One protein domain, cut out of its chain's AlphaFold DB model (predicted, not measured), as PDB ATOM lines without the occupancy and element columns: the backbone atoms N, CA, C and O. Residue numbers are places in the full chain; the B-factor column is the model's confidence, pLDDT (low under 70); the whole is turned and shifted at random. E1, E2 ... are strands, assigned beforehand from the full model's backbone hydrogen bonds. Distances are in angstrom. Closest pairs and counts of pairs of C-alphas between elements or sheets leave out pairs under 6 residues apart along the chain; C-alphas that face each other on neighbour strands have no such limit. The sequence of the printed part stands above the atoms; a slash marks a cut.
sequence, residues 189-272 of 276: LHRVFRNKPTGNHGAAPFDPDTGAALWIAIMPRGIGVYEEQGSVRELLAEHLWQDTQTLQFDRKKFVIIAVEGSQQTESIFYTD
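What this domain is: This is residues 189 to 272 of the 276 residues of the protein "FERM central domain protein" of Ancylostoma duodenale (UniProt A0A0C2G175). Two antiparallel sheets lie face to face as a sandwich, four strands E1 to E4 against three strands E5 to E7, with their strands crossed at 58 degrees. The tight turn from E4 to E5 leads the chain from one sheet to the other, and the long loop of residues 193 to 212 joins E1 to E2. The printed part has 84 residues, no named helix and seven strands, E1 to E7 in chain order: all strand. It is compact, with a radius of gyration of the C-alphas of 13.1 A and spans of 40 by 28 by 22 A.

How they stand to each other: E1, residues 189 to 192, is the edge strand beside E2, residues 213 to 219, with N 190 and O 216 2.8 A apart. E3, residues 222 to 229, is antiparallel to E2, with N 217 to O 224 at 2.8 A. E4, residues 232 to 240, is the other edge strand, with N 234 to O 227 at 2.8 A; it bends by 60 degrees at residue 236. E1 to E4 form a meander, each strand the antiparallel neighbour of the one before, in a strongly twisted sheet. E5, residues 244 to 250, E6, residues 253 to 260, and E7, residues 263 to 270, form the second meander, with N 248 to O 255 at 2.9 A and N 256 to O 267 at 2.9 A. The closest C-alphas of E1 and E7 are those of Val 192 and Tyr 270, 5.3 A apart. E2 and E6 are apart.

Where its parts are: E1 begins at C-alpha 189, (11.599, 9.678, -20.369). E3 is 22.5 A long, E4 22.3 A, E6 22.7 A and E7 23.5 A. E7 ends at C-alpha 270, (17.796, 18.168, -11.581).

The domain as a whole: The C-alphas farthest apart, those of Asn 200 and Gly 261, are 42.2 A apart. The printed part has no cut. The link E1 to E2 is long and the others are tight. The mean pLDDT of the printed part is 82.6, and residues 197 to 208 are under 70.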
ATOM      1  N   LEU A 189      10.193   9.299 -20.425       87.88
ATOM      2  CA  LEU A 189      11.599   9.678 -20.369       87.88
ATOM      3  C   LEU A 189      11.743  11.182 -20.156       87.88
ATOM      4  O   LEU A 189      11.173  11.985 -20.893       87.88
ATOM      5  N   HIS A 190      12.538  11.544 -19.158       88.50
ATOM      6  CA  HIS A 190      12.847  12.919 -18.798       88.50
ATOM      7  C   HIS A 190      14.352  13.082 -18.679       88.50
ATOM      8  O   HIS A 190      15.002  12.332 -17.952       88.50
ATOM      9  N   ARG A 191      14.906  14.070 -19.376       88.25
ATOM     10  CA  ARG A 191      16.321  14.402 -19.250       88.25
ATOM     11  C   ARG A 191      16.583  15.059 -17.899       88.25
ATOM     12  O   ARG A 191      15.807  15.914 -17.466       88.25
ATOM     13  N   VAL A 192      17.674  14.672 -17.249       88.94
ATOM     14  CA  VAL A 192      18.071  15.186 -15.937       88.94
ATOM     15  C   VAL A 192      19.575  15.445 -15.840       88.94
ATOM     16  O   VAL A 192      20.352  15.048 -16.703       88.94
ATOM     17  N   PHE A 193      19.990  16.099 -14.758       86.62
ATOM     18  CA  PHE A 193      21.377  16.425 -14.430       86.62
ATOM     19  C   PHE A 193      21.688  16.005 -12.989       86.62
ATOM     20  O   PHE A 193      20.830  16.145 -12.118       86.62
ATOM     21  N   ARG A 194      22.915  15.547 -12.700       84.19
ATOM     22  CA  ARG A 194      23.352  15.293 -11.307       84.19
ATOM     23  C   ARG A 194      23.487  16.579 -10.497       84.19
ATOM     24  O   ARG A 194      23.205  16.602  -9.305       84.19
ATOM     25  N   ASN A 195      23.881  17.662 -11.164       81.25
ATOM     26  CA  ASN A 195      24.151  18.950 -10.539       81.25
ATOM     27  C   ASN A 195      23.123  20.002 -10.953       81.25
ATOM     28  O   ASN A 195      22.583  19.983 -12.059       81.25
ATOM     29  N   LYS A 196      22.875  20.958 -10.055       76.38
ATOM     30  CA  LYS A 196      21.960  22.071 -10.312       76.38
ATOM     31  C   LYS A 196      22.482  22.918 -11.487       76.38
ATOM     32  O   LYS A 196      23.617  23.386 -11.411       76.38
ATOM     33  N   PRO A 197      21.659  23.208 -12.511       66.12
ATOM     34  CA  PRO A 197      22.031  24.150 -13.563       66.12
ATOM     35  C   PRO A 197      22.340  25.533 -12.982       66.12
ATOM     36  O   PRO A 197      21.465  26.159 -12.373       66.12
ATOM     37  N   THR A 198      23.579  26.005 -13.138       63.38
ATOM     38  CA  THR A 198      23.988  27.370 -12.777       63.38
ATOM     39  C   THR A 198      23.618  28.339 -13.906       63.38
ATOM     40  O   THR A 198      23.574  27.981 -15.078       63.38
ATOM     41  N   GLY A 199      23.237  29.569 -13.546       54.84
ATOM     42  CA  GLY A 199      22.515  30.491 -14.437       54.84
ATOM     43  C   GLY A 199      23.337  31.197 -15.522       54.84
ATOM     44  O   GLY A 199      22.733  31.794 -16.405       54.84
ATOM     45  N   ASN A 200      24.674  31.128 -15.488       53.47
ATOM     46  CA  ASN A 200      25.535  31.896 -16.409       53.47
ATOM     47  C   ASN A 200      26.266  31.021 -17.441       53.47
ATOM     48  O   ASN A 200      26.598  31.484 -18.527       53.47
ATOM     49  N   HIS A 201      26.442  29.742 -17.129       48.62
ATOM     50  CA  HIS A 201      26.812  28.680 -18.051       48.62
ATOM     51  C   HIS A 201      25.895  27.539 -17.637       48.62
ATOM     52  O   HIS A 201      26.047  27.056 -16.518       48.62
ATOM     53  N   GLY A 202      24.873  27.205 -18.434       56.16
ATOM     54  CA  GLY A 202      23.919  26.152 -18.062       56.16
ATOM     55  C   GLY A 202      24.645  24.899 -17.558       56.16
ATOM     56  O   GLY A 202      25.796  24.679 -17.937       56.16
ATOM     57  N   ALA A 203      24.005  24.082 -16.702       57.16
ATOM     58  CA  ALA A 203      24.587  22.779 -16.354       57.16
ATOM     59  C   ALA A 203      25.038  22.109 -17.651       57.16
ATOM     60  O   ALA A 203      24.242  22.031 -18.594       57.16
ATOM     61  N   ALA A 204      26.306  21.680 -17.697       58.19
ATOM     62  CA  ALA A 204      26.776  20.834 -18.777       58.19
ATOM     63  C   ALA A 204      25.732  19.727 -18.909       58.19
ATOM     64  O   ALA A 204      25.386  19.105 -17.898       58.19
ATOM     65  N   PRO A 205      25.125  19.541 -20.090       61.44
ATOM     66  CA  PRO A 205      23.908  18.758 -20.168       61.44
ATOM     67  C   PRO A 205      24.220  17.247 -20.218       61.44
ATOM     68  O   PRO A 205      23.458  16.427 -20.736       61.44
ATOM     69  N   PHE A 206      25.385  16.936 -19.669       68.06
ATOM     70  CA  PHE A 206      26.186  15.749 -19.711       68.06
ATOM     71  C   PHE A 206      26.723  15.546 -18.298       68.06
ATOM     72  O   PHE A 206      27.006  16.509 -17.577       68.06
ATOM     73  N   ASP A 207      26.846  14.297 -17.906       69.88
ATOM     74  CA  ASP A 207      27.461  13.902 -16.664       69.88
ATOM     75  C   ASP A 207      28.907  14.433 -16.607       69.88
ATOM     76  O   ASP A 207      29.633  14.303 -17.594       69.88
ATOM     77  N   PRO A 208      29.342  15.066 -15.504       67.44
ATOM     78  CA  PRO A 208      30.692  15.620 -15.409       67.44
ATOM     79  C   PRO A 208      31.793  14.559 -15.501       67.44
ATOM     80  O   PRO A 208      32.898  14.882 -15.933       67.44
ATOM     81  N   ASP A 209      31.494  13.326 -15.086       70.50
ATOM     82  CA  ASP A 209      32.466  12.242 -14.998       70.50
ATOM     83  C   ASP A 209      32.540  11.464 -16.321       70.50
ATOM     84  O   ASP A 209      33.630  11.090 -16.754       70.50
ATOM     85  N   THR A 210      31.399  11.243 -16.988       74.75
ATOM     86  CA  THR A 210      31.322  10.424 -18.218       74.75
ATOM     87  C   THR A 210      31.096  11.223 -19.503       74.75
ATOM     88  O   THR A 210      31.336  10.716 -20.597       74.75
ATOM     89  N   GLY A 211      30.638  12.474 -19.417       77.94
ATOM     90  CA  GLY A 211      30.254  13.278 -20.578       77.94
ATOM     91  C   GLY A 211      28.944  12.835 -21.248       77.94
ATOM     92  O   GLY A 211      28.634  13.308 -22.341       77.94
ATOM     93  N   ALA A 212      28.155  11.965 -20.612       85.12
ATOM     94  CA  ALA A 212      26.946  11.366 -21.180       85.12
ATOM     95  C   ALA A 212      25.650  12.027 -20.677       85.12
ATOM     96  O   ALA A 212      25.600  12.547 -19.565       85.12
ATOM     97  N   ALA A 213      24.571  12.035 -21.463       88.62
ATOM     98  CA  ALA A 213      23.307  12.623 -20.998       88.62
ATOM     99  C   ALA A 213      22.582  11.671 -20.033       88.62
ATOM    100  O   ALA A 213      22.505  10.471 -20.285       88.62
ATOM    101  N   LEU A 214      22.008  12.195 -18.946       90.88
ATOM    102  CA  LEU A 214      21.246  11.385 -17.992       90.88
ATOM    103  C   LEU A 214      19.742  11.505 -18.214       90.88
ATOM    104  O   LEU A 214      19.209  12.582 -18.500       90.88
ATOM    105  N   TRP A 215      19.052  10.388 -18.015       91.81
ATOM    106  CA  TRP A 215      17.615  10.266 -18.202       91.81
ATOM    107  C   TRP A 215      16.970   9.525 -17.038       91.81
ATOM    108  O   TRP A 215      17.503   8.540 -16.534       91.81
ATOM    109  N   ILE A 216      15.777   9.962 -16.650       91.81
ATOM    110  CA  ILE A 216      14.882   9.209 -15.775       91.81
ATOM    111  C   ILE A 216      13.721   8.684 -16.610       91.81
ATOM    112  O   ILE A 216      13.055   9.445 -17.311       91.81
ATOM    113  N   ALA A 217      13.458   7.388 -16.504       91.06
ATOM    114  CA  ALA A 217      12.321   6.701 -17.090       91.06
ATOM    115  C   ALA A 217      11.307   6.361 -15.994       91.06
ATOM    116  O   ALA A 217      11.559   5.498 -15.154       91.06
ATOM    117  N   ILE A 218      10.140   6.998 -16.009       86.88
ATOM    118  CA  ILE A 218       9.032   6.643 -15.113       86.88
ATOM    119  C   ILE A 218       8.192   5.569 -15.802       86.88
ATOM    120  O   ILE A 218       7.632   5.812 -16.871       86.88
ATOM    121  N   MET A 219       8.102   4.385 -15.199       84.44
ATOM    122  CA  MET A 219       7.513   3.188 -15.805       84.44
ATOM    123  C   MET A 219       6.464   2.559 -14.883       84.44
ATOM    124  O   MET A 219       6.479   2.779 -13.670       84.44
ATOM    125  N   PRO A 220       5.584   1.683 -15.399       77.81
ATOM    126  CA  PRO A 220       4.647   0.949 -14.555       77.81
ATOM    127  C   PRO A 220       5.309   0.164 -13.419       77.81
ATOM    128  O   PRO A 220       4.725   0.064 -12.351       77.81
ATOM    129  N   ARG A 221       6.521  -0.371 -13.598       78.44
ATOM    130  CA  ARG A 221       7.195  -1.169 -12.555       78.44
ATOM    131  C   ARG A 221       8.033  -0.361 -11.556       78.44
ATOM    132  O   ARG A 221       8.312  -0.861 -10.470       78.44
ATOM    133  N   GLY A 222       8.448   0.848 -11.921       86.38
ATOM    134  CA  GLY A 222       9.381   1.638 -11.125       86.38
ATOM    135  C   GLY A 222       9.948   2.823 -11.894       86.38
ATOM    136  O   GLY A 222       9.403   3.245 -12.917       86.38
ATOM    137  N   ILE A 223      11.080   3.316 -11.414       90.06
ATOM    138  CA  ILE A 223      11.855   4.395 -12.014       90.06
ATOM    139  C   ILE A 223      13.202   3.833 -12.464       90.06
ATOM    140  O   ILE A 223      13.929   3.260 -11.663       90.06
ATOM    141  N   GLY A 224      13.547   4.001 -13.737       92.31
ATOM    142  CA  GLY A 224      14.866   3.666 -14.266       92.31
ATOM    143  C   GLY A 224      15.707   4.923 -14.436       92.31
ATOM    144  O   GLY A 224      15.200   5.940 -14.906       92.31
ATOM    145  N   VAL A 225      16.981   4.857 -14.082       92.81
ATOM    146  CA  VAL A 225      17.980   5.892 -14.357       92.81
ATOM    147  C   VAL A 225      18.859   5.379 -15.484       92.81
ATOM    148  O   VAL A 225      19.397   4.277 -15.389       92.81
ATOM    149  N   TYR A 226      18.992   6.165 -16.541       92.94
ATOM    150  CA  TYR A 226      19.729   5.800 -17.739       92.94
ATOM    151  C   TYR A 226      20.817   6.815 -18.049       92.94
ATOM    152  O   TYR A 226      20.659   8.013 -17.805       92.94
ATOM    153  N   GLU A 227      21.884   6.319 -18.652       92.31
ATOM    154  CA  GLU A 227      22.933   7.110 -19.272       92.31
ATOM    155  C   GLU A 227      22.880   6.922 -20.784       92.31
ATOM    156  O   GLU A 227      22.756   5.803 -21.275       92.31
ATOM    157  N   GLU A 228      22.935   8.020 -21.529       90.94
ATOM    158  CA  GLU A 228      22.931   8.020 -22.984       90.94
ATOM    159  C   GLU A 228      24.309   8.394 -23.520       90.94
ATOM    160  O   GLU A 228      24.751   9.544 -23.410       90.94
ATOM    161  N   GLN A 229      24.961   7.413 -24.141       86.81
ATOM    162  CA  GLN A 229      26.204   7.586 -24.882       86.81
ATOM    163  C   GLN A 229      25.911   7.374 -26.372       86.81
ATOM    164  O   GLN A 229      25.496   6.297 -26.808       86.81
ATOM    165  N   GLY A 230      26.084   8.423 -27.178       85.00
ATOM    166  CA  GLY A 230      25.652   8.403 -28.576       85.00
ATOM    167  C   GLY A 230      24.125   8.365 -28.689       85.00
ATOM    168  O   GLY A 230      23.467   9.315 -28.283       85.00
ATOM    169  N   SER A 231      23.571   7.292 -29.267       84.56
ATOM    170  CA  SER A 231      22.120   7.081 -29.447       84.56
ATOM    171  C   SER A 231      21.564   5.902 -28.642       84.56
ATOM    172  O   SER A 231      20.438   5.458 -28.872       84.56
ATOM    173  N   VAL A 232      22.352   5.352 -27.714       88.69
ATOM    174  CA  VAL A 232      21.966   4.196 -26.901       88.69
ATOM    175  C   VAL A 232      21.876   4.615 -25.442       88.69
ATOM    176  O   VAL A 232      22.806   5.208 -24.900       88.69
ATOM    177  N   ARG A 233      20.747   4.283 -24.812       92.12
ATOM    178  CA  ARG A 233      20.516   4.451 -23.380       92.12
ATOM    179  C   ARG A 233      20.804   3.155 -22.643       92.12
ATOM    180  O   ARG A 233      20.129   2.145 -22.852       92.12
ATOM    181  N   GLU A 234      21.753   3.210 -21.725       92.12
ATOM    182  CA  GLU A 234      22.096   2.116 -20.826       92.12
ATOM    183  C   GLU A 234      21.504   2.356 -19.438       92.12
ATOM    184  O   GLU A 234      21.465   3.482 -18.947       92.12
ATOM    185  N   LEU A 235      20.985   1.298 -18.815       92.19
ATOM    186  CA  LEU A 235      20.383   1.374 -17.486       92.19
ATOM    187  C   LEU A 235      21.490   1.428 -16.427       92.19
ATOM    188  O   LEU A 235      22.249   0.471 -16.290       92.19
ATOM    189  N   LEU A 236      21.534   2.508 -15.650       91.75
ATOM    190  CA  LEU A 236      22.454   2.672 -14.524       91.75
ATOM    191  C   LEU A 236      21.871   2.141 -13.214       91.75
ATOM    192  O   LEU A 236      22.557   1.472 -12.448       91.75
ATOM    193  N   ALA A 237      20.609   2.471 -12.944       90.94
ATOM    194  CA  ALA A 237      19.931   2.100 -11.708       90.94
ATOM    195  C   ALA A 237      18.435   1.918 -11.949       90.94
ATOM    196  O   ALA A 237      17.853   2.517 -12.853       90.94
ATOM    197  N   GLU A 238      17.801   1.097 -11.125       91.81
ATOM    198  CA  GLU A 238      16.372   0.830 -11.195       91.81
ATOM    199  C   GLU A 238      15.787   0.819  -9.788       91.81
ATOM    200  O   GLU A 238      16.184   0.019  -8.954       91.81
ATOM    201  N   HIS A 239      14.834   1.712  -9.537       89.44
ATOM    202  CA  HIS A 239      14.114   1.824  -8.276       89.44
ATOM    203  C   HIS A 239      12.702   1.276  -8.473       89.44
ATOM    204  O   HIS A 239      11.856   1.917  -9.106       89.44
ATOM    205  N   LEU A 240      12.432   0.071  -7.974       89.00
ATOM    206  CA  LEU A 240      11.097  -0.520  -8.058       89.00
ATOM    207  C   LEU A 240      10.115   0.243  -7.166       89.00
ATOM    208  O   LEU A 240      10.476   0.755  -6.107       89.00
ATOM    209  N   TRP A 241       8.839   0.285  -7.560       85.75
ATOM    210  CA  TRP A 241       7.829   0.986  -6.757       85.75
ATOM    211  C   TRP A 241       7.672   0.416  -5.349       85.75
ATOM    212  O   TRP A 241       7.408   1.173  -4.423       85.75
ATOM    213  N   GLN A 242       7.843  -0.897  -5.186       84.62
ATOM    214  CA  GLN A 242       7.746  -1.566  -3.887       84.62
ATOM    215  C   GLN A 242       8.859  -1.141  -2.910       84.62
ATOM    216  O   GLN A 242       8.633  -1.147  -1.703       84.62
ATOM    217  N   ASP A 243      10.015  -0.737  -3.444       87.06
ATOM    218  CA  ASP A 243      11.210  -0.363  -2.685       87.06
ATOM    219  C   ASP A 243      11.354   1.170  -2.594       87.06
ATOM    220  O   ASP A 243      12.169   1.688  -1.838       87.06
ATOM    221  N   THR A 244      10.541   1.936  -3.332       86.06
ATOM    222  CA  THR A 244      10.589   3.406  -3.341       86.06
ATOM    223  C   THR A 244       9.763   3.976  -2.188       86.06
ATOM    224  O   THR A 244       8.533   3.957  -2.216       86.06
ATOM    225  N   GLN A 245      10.434   4.542  -1.186       84.25
ATOM    226  CA  GLN A 245       9.801   5.126  -0.001       84.25
ATOM    227  C   GLN A 245       9.339   6.566  -0.235       84.25
ATOM    228  O   GLN A 245       8.243   6.947   0.176       84.25
ATOM    229  N   THR A 246      10.183   7.372  -0.883       81.12
ATOM    230  CA  THR A 246       9.928   8.801  -1.082       81.12
ATOM    231  C   THR A 246      10.212   9.190  -2.521       81.12
ATOM    232  O   THR A 246      11.271   8.879  -3.062       81.12
ATOM    233  N   LEU A 247       9.274   9.937  -3.105       84.19
ATOM    234  CA  LEU A 247       9.451  10.629  -4.371       84.19
ATOM    235  C   LEU A 247       9.095  12.101  -4.178       84.19
ATOM    236  O   LEU A 247       7.964  12.421  -3.809       84.19
ATOM    237  N   GLN A 248      10.048  12.997  -4.406       82.31
ATOM    238  CA  GLN A 248       9.857  14.435  -4.226       82.31
ATOM    239  C   GLN A 248      10.306  15.198  -5.463       82.31
ATOM    240  O   GLN A 248      11.341  14.900  -6.053       82.31
ATOM    241  N   PHE A 249       9.539  16.222  -5.827       82.06
ATOM    242  CA  PHE A 249       9.922  17.180  -6.852       82.06
ATOM    243  C   PHE A 249       9.694  18.598  -6.333       82.06
ATOM    244  O   PHE A 249       8.554  19.014  -6.139       82.06
ATOM    245  N   ASP A 250      10.780  19.334  -6.102       79.94
ATOM    246  CA  ASP A 250      10.749  20.739  -5.697       79.94
ATOM    247  C   ASP A 250      11.436  21.605  -6.754       79.94
ATOM    248  O   ASP A 250      12.664  21.606  -6.895       79.94
ATOM    249  N   ARG A 251      10.620  22.363  -7.497       81.00
ATOM    250  CA  ARG A 251      10.995  23.255  -8.608       81.00
ATOM    251  C   ARG A 251      11.744  22.561  -9.742       81.00
ATOM    252  O   ARG A 251      11.200  22.393 -10.821       81.00
ATOM    253  N   LYS A 252      13.015  22.251  -9.510       81.94
ATOM    254  CA  LYS A 252      13.919  21.586 -10.451       81.94
ATOM    255  C   LYS A 252      14.575  20.357  -9.847       81.94
ATOM    256  O   LYS A 252      15.230  19.643 -10.581       81.94
ATOM    257  N   LYS A 253      14.473  20.143  -8.535       84.44
ATOM    258  CA  LYS A 253      15.137  19.059  -7.816       84.44
ATOM    259  C   LYS A 253      14.182  17.876  -7.717       84.44
ATOM    260  O   LYS A 253      13.111  18.011  -7.135       84.44
ATOM    261  N   PHE A 254      14.583  16.740  -8.260       85.94
ATOM    262  CA  PHE A 254      13.895  15.462  -8.169       85.94
ATOM    263  C   PHE A 254      14.669  14.557  -7.208       85.94
ATOM    264  O   PHE A 254      15.875  14.391  -7.367       85.94
ATOM    265  N   VAL A 255      14.005  14.014  -6.194       86.44
ATOM    266  CA  VAL A 255      14.621  13.169  -5.162       86.44
ATOM    267  C   VAL A 255      13.881  11.843  -5.096       86.44
ATOM    268  O   VAL A 255      12.653  11.817  -4.997       86.44
ATOM    269  N   ILE A 256      14.648  10.758  -5.130       88.75
ATOM    270  CA  ILE A 256      14.189   9.383  -4.965       88.75
ATOM    271  C   ILE A 256      14.871   8.827  -3.719       88.75
ATOM    272  O   ILE A 256      16.094   8.878  -3.618       88.75
ATOM    273  N   ILE A 257      14.093   8.285  -2.787       87.12
ATOM    274  CA  ILE A 257      14.618   7.504  -1.664       87.12
ATOM    275  C   ILE A 257      14.067   6.093  -1.801       87.12
ATOM    276  O   ILE A 257      12.852   5.896  -1.707       87.12
ATOM    277  N   ALA A 258      14.957   5.132  -2.028       87.81
ATOM    278  CA  ALA A 258      14.634   3.714  -2.121       87.81
ATOM    279  C   ALA A 258      15.257   2.941  -0.951       87.81
ATOM    280  O   ALA A 258      16.309   3.327  -0.440       87.81
ATOM    281  N   VAL A 259      14.593   1.876  -0.510       88.50
ATOM    282  CA  VAL A 259      15.040   0.989   0.566       88.50
ATOM    283  C   VAL A 259      15.024  -0.442   0.050       88.50
ATOM    284  O   VAL A 259      13.959  -1.012  -0.166       88.50
ATOM    285  N   GLU A 260      16.206  -1.031  -0.100       85.25
ATOM    286  CA  GLU A 260      16.379  -2.433  -0.476       85.25
ATOM    287  C   GLU A 260      16.953  -3.200   0.722       85.25
ATOM    288  O   GLU A 260      18.119  -3.057   1.104       85.25
ATOM    289  N   GLY A 261      16.104  -3.993   1.378       83.62
ATOM    290  CA  GLY A 261      16.466  -4.682   2.616       83.62
ATOM    291  C   GLY A 261      16.771  -3.697   3.748       83.62
ATOM    292  O   GLY A 261      15.874  -3.014   4.236       83.62
ATOM    293  N   SER A 262      18.029  -3.642   4.194       82.38
ATOM    294  CA  SER A 262      18.495  -2.709   5.231       82.38
ATOM    295  C   SER A 262      19.243  -1.492   4.679       82.38
ATOM    296  O   SER A 262      19.677  -0.650   5.466       82.38
ATOM    297  N   GLN A 263      19.435  -1.398   3.359       87.06
ATOM    298  CA  GLN A 263      20.137  -0.283   2.728       87.06
ATOM    299  C   GLN A 263      19.140   0.752   2.214       87.06
ATOM    300  O   GLN A 263      18.170   0.409   1.545       87.06
ATOM    301  N   GLN A 264      19.397   2.023   2.520       89.62
ATOM    302  CA  GLN A 264      18.654   3.154   1.980       89.62
ATOM    303  C   GLN A 264      19.541   3.902   0.986       89.62
ATOM    304  O   GLN A 264      20.676   4.258   1.305       89.62
ATOM    305  N   THR A 265      19.014   4.158  -0.205       90.06
ATOM    306  CA  THR A 265      19.693   4.909  -1.260       90.06
ATOM    307  C   THR A 265      18.916   6.184  -1.548       90.06
ATOM    308  O   THR A 265      17.723   6.138  -1.848       90.06
ATOM    309  N   GLU A 266      19.601   7.324  -1.479       92.31
ATOM    310  CA  GLU A 266      19.080   8.618  -1.916       92.31
ATOM    311  C   GLU A 266      19.680   8.963  -3.282       92.31
ATOM    312  O   GLU A 266      20.897   8.971  -3.460       92.31
ATOM    313  N   SER A 267      18.825   9.245  -4.260       90.56
ATOM    314  CA  SER A 267      19.220   9.697  -5.593       90.56
ATOM    315  C   SER A 267      18.603  11.059  -5.874       90.56
ATOM    316  O   SER A 267      17.389  11.240  -5.765       90.56
ATOM    317  N   ILE A 268      19.447  12.027  -6.227       90.62
ATOM    318  CA  ILE A 268      19.053  13.416  -6.459       90.62
ATOM    319  C   ILE A 268      19.395  13.793  -7.893       90.62
ATOM    320  O   ILE A 268      20.531  13.644  -8.337       90.62
ATOM    321  N   PHE A 269      18.411  14.347  -8.588       89.62
ATOM    322  CA  PHE A 269      18.519  14.784  -9.968       89.62
ATOM    323  C   PHE A 269      17.931  16.181 -10.141       89.62
ATOM    324  O   PHE A 269      17.133  16.647  -9.326       89.62
ATOM    325  N   TYR A 270      18.303  16.851 -11.226       86.31
ATOM    326  CA  TYR A 270      17.796  18.168 -11.581       86.31
ATOM    327  C   TYR A 270      17.234  18.190 -13.001       86.31
ATOM    328  O   TYR A 270      17.840  17.620 -13.898       86.31
ATOM    329  N   THR A 271      16.112  18.868 -13.230       83.38
ATOM    330  CA  THR A 271      15.548  19.091 -14.575       83.38
ATOM    331  C   THR A 271      15.910  20.484 -15.101       83.38
ATOM    332  O   THR A 271      16.264  21.390 -14.331       83.38
ATOM    333  N   ASP A 272      15.802  20.693 -16.415       72.19
ATOM    334  CA  ASP A 272      15.851  22.030 -17.008       72.19
ATOM    335  C   ASP A 272      14.561  22.825 -16.711       72.19
ATOM    336  O   ASP A 272      13.681  22.396 -15.958       72.19
TER     337      ASP A 272